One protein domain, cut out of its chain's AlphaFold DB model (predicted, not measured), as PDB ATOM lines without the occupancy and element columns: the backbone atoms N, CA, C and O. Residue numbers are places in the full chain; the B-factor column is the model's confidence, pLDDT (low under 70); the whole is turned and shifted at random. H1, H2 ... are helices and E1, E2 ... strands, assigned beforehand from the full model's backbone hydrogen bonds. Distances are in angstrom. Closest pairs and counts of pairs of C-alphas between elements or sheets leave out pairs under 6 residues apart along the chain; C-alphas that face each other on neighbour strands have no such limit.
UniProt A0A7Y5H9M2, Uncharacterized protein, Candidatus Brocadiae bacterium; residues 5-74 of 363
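Overview. This is residues 5 to 74 of the 363 residues of an uncharacterized protein of Candidatus Brocadiae bacterium (UniProt A0A7Y5H9M2). The model has two parts set end to end: a small head of a short two-stranded hairpin, E1 and E2, with the short helix H1 following straight on from it, and a larger body of three helices, H2, H3 and H4, whose centres make a triangle. The long link of residues 20 to 32 runs from the head to the body, where H2 and H4 lie side by side over part of their length and H3 is set at a steep tilt near both, in a loosely joined group. The printed part has 70 residues with two named strands and four named helices, in the order E1, E2, H1, H2, H3, H4; the sheet has the order E1 - E2 and is antiparallel, and the class is mostly helix. The whole is compact, with a radius of gyration of the C-alphas of 11.8 A, and its outline is elongated, with spans of 34 by 19 by 16 A.

Arrangement. E1, residues 5 to 7, and E2, residues 10 to 13, are antiparallel neighbours and form a hairpin, with an angle of 130 degrees between their N-to-C directions. The C-alphas of Arg 6 and Asp 11 face each other at 4.4 A. N 5 and O 12 are within hydrogen-bond range at 2.9 A, as are N 12 and O 5, also at 2.9 A. The closest C-alphas of E1 and H1, residues 14 to 19, are those of Val 5 and Ala 14, 5.8 A apart. H1 is apart from H2, residues 33 to 47. It is also apart from H3, residues 53 to 60, and from H4, residues 64 to 72. H2 and H3 are close but not clearly touching, with the C-alphas of Leu 39 and Val 56 closest at 7.8 A. They run opposite ways at a steep tilt of 63 degrees. H3 and H4 are close but not clearly touching, with the C-alphas of Ala 59 and Thr 67 closest at 5.8 A. They run opposite ways at a steep tilt of 43 degrees. H2 touches H4 with residues 42 to 47 alone, and the closest C-alphas are those of Leu 46 and Thr 72, 6.8 A apart. H2 and H4 run the same way at a shallow tilt of 21 degrees. Between head and body, the closest C-alphas of E1 and H4 are those of Tyr 7 and Arg 64, 7.8 A apart, while E2 and H4 are apart. In H1, H2, H3 and H4 every O i to N i+4 pair is within hydrogen-bond range.

Along the chain. E1 runs from Val 5, with its C-alpha at (15.139, 22.862, 51.108), to Tyr 7. E2 runs from Arg 10 to Asp 13 and spans 9.9 A from first to last C-alpha. H1 runs from Ala 14 to Ala 19. H2, the longest helix, begins at Pro 33, with its C-alpha at (23.971, 12.394, 36.987), ends at Leu 47 and measures 20.1 A. H3 runs from Asp 53 to Ala 60 and measures 10.6 A. H4 measures 12.2 A from Arg 64 to Thr 72, whose C-alpha is at (23.534, 4.148, 57.701).

Size, cuts and confidence. The two C-alphas farthest apart are those of Gln 15 and Gly 48, at 34.8 A. The printed part has no cut. The link from H1 to H2, with 13 residues, is long; those from E1 to E2, E2 to H1, H2 to H3 and H3 to H4 are tight. The mean pLDDT of the printed part is 83.4, and 16 residues are under 70, namely residues 6 to 10 and 17 to 27.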
ATOM      1  N   VAL A   5      14.776  24.282  51.121       70.88
ATOM      2  CA  VAL A   5      15.139  22.862  51.108       70.88
ATOM      3  C   VAL A   5      16.645  22.764  51.261       70.88
ATOM      4  O   VAL A   5      17.391  23.434  50.548       70.88
ATOM      5  N   ARG A   6      17.099  21.914  52.183       62.31
ATOM      6  CA  ARG A   6      18.526  21.661  52.349       62.31
ATOM      7  C   ARG A   6      19.007  20.699  51.261       62.31
ATOM      8  O   ARG A   6      18.617  19.533  51.258       62.31
ATOM      9  N   TYR A   7      19.834  21.179  50.334       61.09
ATOM     10  CA  TYR A   7      20.401  20.394  49.232       61.09
ATOM     11  C   TYR A   7      21.908  20.625  49.146       61.09
ATOM     12  O   TYR A   7      22.364  21.764  49.061       61.09
ATOM     13  N   GLY A   8      22.680  19.535  49.179       58.28
ATOM     14  CA  GLY A   8      24.141  19.602  49.259       58.28
ATOM     15  C   GLY A   8      24.604  20.490  50.412       58.28
ATOM     16  O   GLY A   8      25.287  21.465  50.147       58.28
ATOM     17  N   GLY A   9      24.099  20.205  51.622       55.03
ATOM     18  CA  GLY A   9      24.435  20.854  52.895       55.03
ATOM     19  C   GLY A   9      24.031  22.331  53.074       55.03
ATOM     20  O   GLY A   9      24.025  22.803  54.215       55.03
ATOM     21  N   ARG A  10      23.536  23.011  52.028       63.69
ATOM     22  CA  ARG A  10      23.043  24.407  52.054       63.69
ATOM     23  C   ARG A  10      21.524  24.511  51.967       63.69
ATOM     24  O   ARG A  10      20.886  23.654  51.364       63.69
ATOM     25  N   ASP A  11      20.953  25.588  52.508       73.56
ATOM     26  CA  ASP A  11      19.525  25.901  52.370       73.56
ATOM     27  C   ASP A  11      19.248  26.674  51.079       73.56
ATOM     28  O   ASP A  11      19.536  27.873  50.976       73.56
ATOM     29  N   TRP A  12      18.623  26.000  50.122       71.56
ATOM     30  CA  TRP A  12      18.239  26.570  48.835       71.56
ATOM     31  C   TRP A  12      16.782  26.995  48.814       71.56
ATOM     32  O   TRP A  12      15.946  26.459  49.546       71.56
ATOM     33  N   ASP A  13      16.469  27.910  47.906       82.12
ATOM     34  CA  ASP A  13      15.102  28.114  47.466       82.12
ATOM     35  C   ASP A  13      14.613  26.893  46.660       82.12
ATOM     36  O   ASP A  13      15.278  26.418  45.734       82.12
ATOM     37  N   ALA A  14      13.445  26.345  47.015       75.31
ATOM     38  CA  ALA A  14      12.900  25.177  46.326       75.31
ATOM     39  C   ALA A  14      12.618  25.423  44.834       75.31
ATOM     40  O   ALA A  14      12.651  24.470  44.056       75.31
ATOM     41  N   GLN A  15      12.306  26.653  44.415       74.31
ATOM     42  CA  GLN A  15      12.086  26.972  43.002       74.31
ATOM     43  C   GLN A  15      13.406  27.005  42.233       74.31
ATOM     44  O   GLN A  15      13.451  26.472  41.125       74.31
ATOM     45  N   GLU A  16      14.480  27.531  42.824       75.06
ATOM     46  CA  GLU A  16      15.819  27.521  42.214       75.06
ATOM     47  C   GLU A  16      16.327  26.094  41.972       75.06
ATOM     48  O   GLU A  16      16.791  25.776  40.875       75.06
ATOM     49  N   LEU A  17      16.180  25.194  42.952       67.38
ATOM     50  CA  LEU A  17      16.589  23.795  42.771       67.38
ATOM     51  C   LEU A  17      15.737  23.051  41.740       67.38
ATOM     52  O   LEU A  17      16.269  22.216  41.007       67.38
ATOM     53  N   ARG A  18      14.431  23.336  41.672       66.12
ATOM     54  CA  ARG A  18      13.555  22.765  40.638       66.12
ATOM     55  C   ARG A  18      13.940  23.267  39.252       66.12
ATOM     56  O   ARG A  18      14.001  22.465  38.329       66.12
ATOM     57  N   ALA A  19      14.217  24.563  39.111       66.56
ATOM     58  CA  ALA A  19      14.651  25.157  37.849       66.56
ATOM     59  C   ALA A  19      15.997  24.580  37.383       66.56
ATOM     60  O   ALA A  19      16.195  24.367  36.192       66.56
ATOM     61  N   ALA A  20      16.886  24.261  38.327       62.44
ATOM     62  CA  ALA A  20      18.140  23.566  38.057       62.44
ATOM     63  C   ALA A  20      17.981  22.046  37.849       62.44
ATOM     64  O   ALA A  20      18.981  21.373  37.613       62.44
ATOM     65  N   GLY A  21      16.764  21.501  37.977       59.38
ATOM     66  CA  GLY A  21      16.496  20.071  37.852       59.38
ATOM     67  C   GLY A  21      17.270  19.233  38.867       59.38
ATOM     68  O   GLY A  21      17.816  18.213  38.485       59.38
ATOM     69  N   LYS A  22      17.378  19.686  40.123       64.75
ATOM     70  CA  LYS A  22      18.159  19.016  41.187       64.75
ATOM     71  C   LYS A  22      17.303  18.344  42.253       64.75
ATOM     72  O   LYS A  22      17.709  17.344  42.834       64.75
ATOM     73  N   VAL A  23      16.114  18.882  42.514       67.25
ATOM     74  CA  VAL A  23      15.107  18.226  43.353       67.25
ATOM     75  C   VAL A  23      13.719  18.431  42.776       67.25
ATOM     76  O   VAL A  23      13.446  19.433  42.110       67.25
ATOM     77  N   ASP A  24      12.823  17.493  43.050       69.69
ATOM     78  CA  ASP A  24      11.437  17.619  42.628       69.69
ATOM     79  C   ASP A  24      10.628  18.562  43.542       69.69
ATOM     80  O   ASP A  24      11.134  19.176  44.488       69.69
ATOM     81  N   ALA A  25       9.319  18.671  43.291       60.97
ATOM     82  CA  ALA A  25       8.434  19.525  44.082       60.97
ATOM     83  C   ALA A  25       8.423  19.220  45.593       60.97
ATOM     84  O   ALA A  25       8.040  20.091  46.378       60.97
ATOM     85  N   ARG A  26       8.856  18.019  45.985       61.62
ATOM     86  CA  ARG A  26       8.864  17.481  47.347       61.62
ATOM     87  C   ARG A  26      10.279  17.394  47.940       61.62
ATOM     88  O   ARG A  26      10.426  16.855  49.032       61.62
ATOM     89  N   GLY A  27      11.300  17.919  47.255       63.34
ATOM     90  CA  GLY A  27      12.695  17.867  47.708       63.34
ATOM     91  C   GLY A  27      13.387  16.519  47.474       63.34
ATOM     92  O   GLY A  27      14.450  16.281  48.049       63.34
ATOM     93  N   ARG A  28      12.796  15.629  46.666       74.69
ATOM     94  CA  ARG A  28      13.374  14.320  46.322       74.69
ATOM     95  C   ARG A  28      14.447  14.464  45.256       74.69
ATOM     96  O   ARG A  28      14.368  15.381  44.438       74.69
ATOM     97  N   LEU A  29      15.407  13.545  45.256       72.81
ATOM     98  CA  LEU A  29      16.418  13.456  44.202       72.81
ATOM     99  C   LEU A  29      15.722  13.226  42.855       72.81
ATOM    100  O   LEU A  29      14.884  12.336  42.731       72.81
ATOM    101  N   VAL A  30      16.063  14.015  41.840       76.12
ATOM    102  CA  VAL A  30      15.530  13.819  40.474       76.12
ATOM    103  C   VAL A  30      16.329  12.792  39.673       76.12
ATOM    104  O   VAL A  30      16.008  12.535  38.516       76.12
ATOM    105  N   MET A  31      17.372  12.219  40.285       83.50
ATOM    106  CA  MET A  31      18.308  11.289  39.655       83.50
ATOM    107  C   MET A  31      19.042  11.887  38.457       83.50
ATOM    108  O   MET A  31      19.324  11.206  37.472       83.50
ATOM    109  N   ALA A  32      19.406  13.166  38.578       82.44
ATOM    110  CA  ALA A  32      20.416  13.760  37.719       82.44
ATOM    111  C   ALA A  32      21.761  13.015  37.891       82.44
ATOM    112  O   ALA A  32      21.989  12.401  38.942       82.44
ATOM    113  N   PRO A  33      22.674  13.067  36.903       82.56
ATOM    114  CA  PRO A  33      23.971  12.394  36.987       82.56
ATOM    115  C   PRO A  33      24.738  12.680  38.286       82.56
ATOM    116  O   PRO A  33      25.341  11.775  38.857       82.56
ATOM    117  N   GLU A  34      24.662  13.903  38.810       82.06
ATOM    118  CA  GLU A  34      25.308  14.303  40.062       82.06
ATOM    119  C   GLU A  34      24.697  13.620  41.294       82.06
ATOM    120  O   GLU A  34      25.418  13.288  42.236       82.06
ATOM    121  N   ASP A  35      23.383  13.385  41.301       84.44
ATOM    122  CA  ASP A  35      22.706  12.676  42.390       84.44
ATOM    123  C   ASP A  35      23.034  11.180  42.364       84.44
ATOM    124  O   ASP A  35      23.241  10.578  43.419       84.44
ATOM    125  N   LEU A  36      23.128  10.589  41.169       88.44
ATOM    126  CA  LEU A  36      23.544   9.196  40.992       88.44
ATOM    127  C   LEU A  36      25.007   8.997  41.383       88.44
ATOM    128  O   LEU A  36      25.329   8.017  42.056       88.44
ATOM    129  N   ARG A  37      25.877   9.953  41.038       89.56
ATOM    130  CA  ARG A  37      27.265   9.972  41.501       89.56
ATOM    131  C   ARG A  37      27.348  10.046  43.019       89.56
ATOM    132  O   ARG A  37      28.016   9.228  43.636       89.56
ATOM    133  N   TYR A  38      26.616  10.974  43.631       90.62
ATOM    134  CA  TYR A  38      26.560  11.082  45.086       90.62
ATOM    135  C   TYR A  38      26.071   9.782  45.740       90.62
ATOM    136  O   TYR A  38      26.671   9.309  46.704       90.62
ATOM    137  N   LEU A  39      24.987   9.194  45.225       93.44
ATOM    138  CA  LEU A  39      24.450   7.939  45.747       93.44
ATOM    139  C   LEU A  39      25.495   6.828  45.661       93.44
ATOM    140  O   LEU A  39      25.695   6.105  46.634       93.44
ATOM    141  N   ARG A  40      26.180   6.726  44.521       94.75
ATOM    142  CA  ARG A  40      27.269   5.781  44.302       94.75
ATOM    143  C   ARG A  40      28.377   5.963  45.336       94.75
ATOM    144  O   ARG A  40      28.746   4.982  45.977       94.75
ATOM    145  N   ASP A  41      28.844   7.183  45.564       94.94
ATOM    146  CA  ASP A  41      29.911   7.470  46.528       94.94
ATOM    147  C   ASP A  41      29.515   7.129  47.962       94.94
ATOM    148  O   ASP A  41      30.267   6.458  48.674       94.94
ATOM    149  N   VAL A  42      28.300   7.504  48.368       96.12
ATOM    150  CA  VAL A  42      27.761   7.134  49.682       96.12
ATOM    151  C   VAL A  42      27.637   5.619  49.808       96.12
ATOM    152  O   VAL A  42      27.972   5.065  50.855       96.12
ATOM    153  N   SER A  43      27.195   4.920  48.759       97.62
ATOM    154  CA  SER A  43      27.151   3.457  48.750       97.62
ATOM    155  C   SER A  43      28.551   2.842  48.850       97.62
ATOM    156  O   SER A  43      28.726   1.870  49.582       97.62
ATOM    157  N   PHE A  44      29.577   3.419  48.225       97.12
ATOM    158  CA  PHE A  44      30.955   2.959  48.403       97.12
ATOM    159  C   PHE A  44      31.476   3.180  49.821       97.12
ATOM    160  O   PHE A  44      32.110   2.283  50.384       97.12
ATOM    161  N   ASP A  45      31.218   4.348  50.399       96.88
ATOM    162  CA  ASP A  45      31.718   4.706  51.725       96.88
ATOM    163  C   ASP A  45      30.960   3.967  52.848       96.88
ATOM    164  O   ASP A  45      31.558   3.627  53.874       96.88
ATOM    165  N   LEU A  46      29.671   3.661  52.659       97.44
ATOM    166  CA  LEU A  46      28.855   2.926  53.635       97.44
ATOM    167  C   LEU A  46      28.802   1.419  53.387       97.44
ATOM    168  O   LEU A  46      29.040   0.654  54.311       97.44
ATOM    169  N   LEU A  47      28.469   0.982  52.174       97.88
ATOM    170  CA  LEU A  47      28.206  -0.428  51.837       97.88
ATOM    171  C   LEU A  47      29.434  -1.133  51.243       97.88
ATOM    172  O   LEU A  47      29.446  -2.354  51.061       97.88
ATOM    173  N   GLY A  48      30.463  -0.367  50.885       97.12
ATOM    174  CA  GLY A  48      31.636  -0.897  50.210       97.12
ATOM    175  C   GLY A  48      31.334  -1.381  48.792       97.12
ATOM    176  O   GLY A  48      31.976  -2.325  48.349       97.12
ATOM    177  N   ARG A  49      30.336  -0.814  48.102       97.56
ATOM    178  CA  ARG A  49      29.980  -1.173  46.716       97.56
ATOM    179  C   ARG A  49      29.082  -0.136  46.045       97.56
ATOM    180  O   ARG A  49      28.444   0.652  46.733       97.56
ATOM    181  N   SER A  50      28.950  -0.221  44.724       96.88
ATOM    182  CA  SER A  50      27.897   0.476  43.972       96.88
ATOM    183  C   SER A  50      26.481   0.066  44.426       96.88
ATOM    184  O   SER A  50      26.294  -1.056  44.921       96.88
ATOM    185  N   PRO A  51      25.472   0.948  44.272       97.12
ATOM    186  CA  PRO A  51      24.083   0.637  44.601       97.12
ATOM    187  C   PRO A  51      23.491  -0.394  43.629       97.12
ATOM    188  O   PRO A  51      23.850  -0.441  42.454       97.12
ATOM    189  N   LEU A  52      22.560  -1.211  44.122       96.56
ATOM    190  CA  LEU A  52      21.701  -2.072  43.304       96.56
ATOM    191  C   LEU A  52      20.610  -1.236  42.622       96.56
ATOM    192  O   LEU A  52      20.182  -0.221  43.170       96.56
ATOM    193  N   ASP A  53      20.055  -1.713  41.507       93.06
ATOM    194  CA  ASP A  53      18.970  -1.015  40.796       93.06
ATOM    195  C   ASP A  53      17.765  -0.720  41.706       93.06
ATOM    196  O   ASP A  53      17.221   0.382  41.697       93.06
ATOM    197  N   ALA A  54      17.391  -1.672  42.566       95.00
ATOM    198  CA  ALA A  54      16.326  -1.478  43.551       95.00
ATOM    199  C   ALA A  54      16.661  -0.382  44.584       95.00
ATOM    200  O   ALA A  54      15.774   0.336  45.041       95.00
ATOM    201  N   GLU A  55      17.938  -0.225  44.944       96.25
ATOM    202  CA  GLU A  55      18.395   0.825  45.863       96.25
ATOM    203  C   GLU A  55      18.393   2.198  45.179       96.25
ATOM    204  O   GLU A  55      18.031   3.183  45.823       96.25
ATOM    205  N   VAL A  56      18.726   2.260  43.883       94.12
ATOM    206  CA  VAL A  56      18.609   3.473  43.056       94.12
ATOM    207  C   VAL A  56      17.146   3.894  42.917       94.12
ATOM    208  O   VAL A  56      16.812   5.053  43.159       94.12
ATOM    209  N   GLN A  57      16.252   2.955  42.597       91.75
ATOM    210  CA  GLN A  57      14.812   3.215  42.501       91.75
ATOM    211  C   GLN A  57      14.232   3.716  43.826       91.75
ATOM    212  O   GLN A  57      13.451   4.668  43.840       91.75
ATOM    213  N   LEU A  58      14.636   3.111  44.945       93.56
ATOM    214  CA  LEU A  58      14.208   3.553  46.268       93.56
ATOM    215  C   LEU A  58      14.735   4.955  46.589       93.56
ATOM    216  O   LEU A  58      13.968   5.805  47.034       93.56
ATOM    217  N   ALA A  59      16.009   5.230  46.299       91.69
ATOM    218  CA  ALA A  59      16.588   6.557  46.486       91.69
ATOM    219  C   ALA A  59      15.873   7.631  45.641       91.69
ATOM    220  O   ALA A  59      15.782   8.779  46.065       91.69
ATOM    221  N   ALA A  60      15.307   7.272  44.481       88.56
ATOM    222  CA  ALA A  60      14.565   8.203  43.618       88.56
ATOM    223  C   ALA A  60      13.234   8.641  44.243       88.56
ATOM    224  O   ALA A  60      12.688   9.695  43.914       88.56
ATOM    225  N   ALA A  61      12.712   7.845  45.176       89.12
ATOM    226  CA  ALA A  61      11.531   8.181  45.953       89.12
ATOM    227  C   ALA A  61      11.854   8.963  47.241       89.12
ATOM    228  O   ALA A  61      10.926   9.452  47.892       89.12
ATOM    229  N   GLU A  62      13.132   9.109  47.596       88.50
ATOM    230  CA  GLU A  62      13.610   9.658  48.864       88.50
ATOM    231  C   GLU A  62      14.298  11.025  48.685       88.50
ATOM    232  O   GLU A  62      14.774  11.417  47.616       88.50
ATOM    233  N   THR A  63      14.363  11.786  49.775       86.94
ATOM    234  CA  THR A  63      15.324  12.888  49.904       86.94
ATOM    235  C   THR A  63      16.719  12.330  50.189       86.94
ATOM    236  O   THR A  63      16.863  11.252  50.767       86.94
ATOM    237  N   ARG A  64      17.768  13.109  49.899       87.12
ATOM    238  CA  ARG A  64      19.156  12.733  50.222       87.12
ATOM    239  C   ARG A  64      19.341  12.329  51.688       87.12
ATOM    240  O   ARG A  64      19.997  11.335  51.980       87.12
ATOM    241  N   ALA A  65      18.736  13.087  52.603       88.69
ATOM    242  CA  ALA A  65      18.794  12.819  54.035       88.69
ATOM    243  C   ALA A  65      18.115  11.497  54.412       88.69
ATOM    244  O   ALA A  65      18.667  10.756  55.219       88.69
ATOM    245  N   GLN A  66      16.963  11.180  53.811       93.50
ATOM    246  CA  GLN A  66      16.282   9.897  54.023       93.50
ATOM    247  C   GLN A  66      17.100   8.726  53.479       93.50
ATOM    248  O   GLN A  66      17.228   7.712  54.158       93.50
ATOM    249  N   THR A  67      17.709   8.877  52.301       94.31
ATOM    250  CA  THR A  67      18.576   7.841  51.732       94.31
ATOM    251  C   THR A  67      19.795   7.579  52.613       94.31
ATOM    252  O   THR A  67      20.080   6.425  52.920       94.31
ATOM    253  N   VAL A  68      20.488   8.621  53.084       95.19
ATOM    254  CA  VAL A  68      21.634   8.465  54.001       95.19
ATOM    255  C   VAL A  68      21.198   7.845  55.330       95.19
ATOM    256  O   VAL A  68      21.846   6.918  55.814       95.19
ATOM    257  N   ASP A  69      20.086   8.304  55.906       95.62
ATOM    258  CA  ASP A  69      19.525   7.747  57.144       95.62
ATOM    259  C   ASP A  69      19.219   6.251  57.003       95.62
ATOM    260  O   ASP A  69      19.644   5.437  57.821       95.62
ATOM    261  N   ARG A  70      18.569   5.858  55.906       96.69
ATOM    262  CA  ARG A  70      18.285   4.453  55.613       96.69
ATOM    263  C   ARG A  70      19.566   3.645  55.433       96.69
ATOM    264  O   ARG A  70      19.686   2.568  56.013       96.69
ATOM    265  N   LEU A  71      20.516   4.135  54.633       97.06
ATOM    266  CA  LEU A  71      21.756   3.413  54.339       97.06
ATOM    267  C   LEU A  71      22.599   3.187  55.600       97.06
ATOM    268  O   LEU A  71      23.012   2.055  55.849       97.06
ATOM    269  N   THR A  72      22.776   4.218  56.432       96.31
ATOM    270  CA  THR A  72      23.534   4.148  57.701       96.31
ATOM    271  C   THR A  72      22.924   3.192  58.731       96.31
ATOM    272  O   THR A  72      23.618   2.740  59.641       96.31
ATOM    273  N   ARG A  73      21.643   2.840  58.584       95.81
ATOM    274  CA  ARG A  73      20.916   1.916  59.470       95.81
ATOM    275  C   ARG A  73      20.783   0.503  58.902       95.81
ATOM    276  O   ARG A  73      20.157  -0.351  59.521       95.81
ATOM    277  N   THR A  74      21.359   0.223  57.734       97.56
ATOM    278  CA  THR A  74      21.317  -1.129  57.162       97.56
ATOM    279  C   THR A  74      22.346  -2.058  57.815       97.56
ATOM    280  O   THR A  74      23.462  -1.622  58.104       97.56
TER     281      THR A  74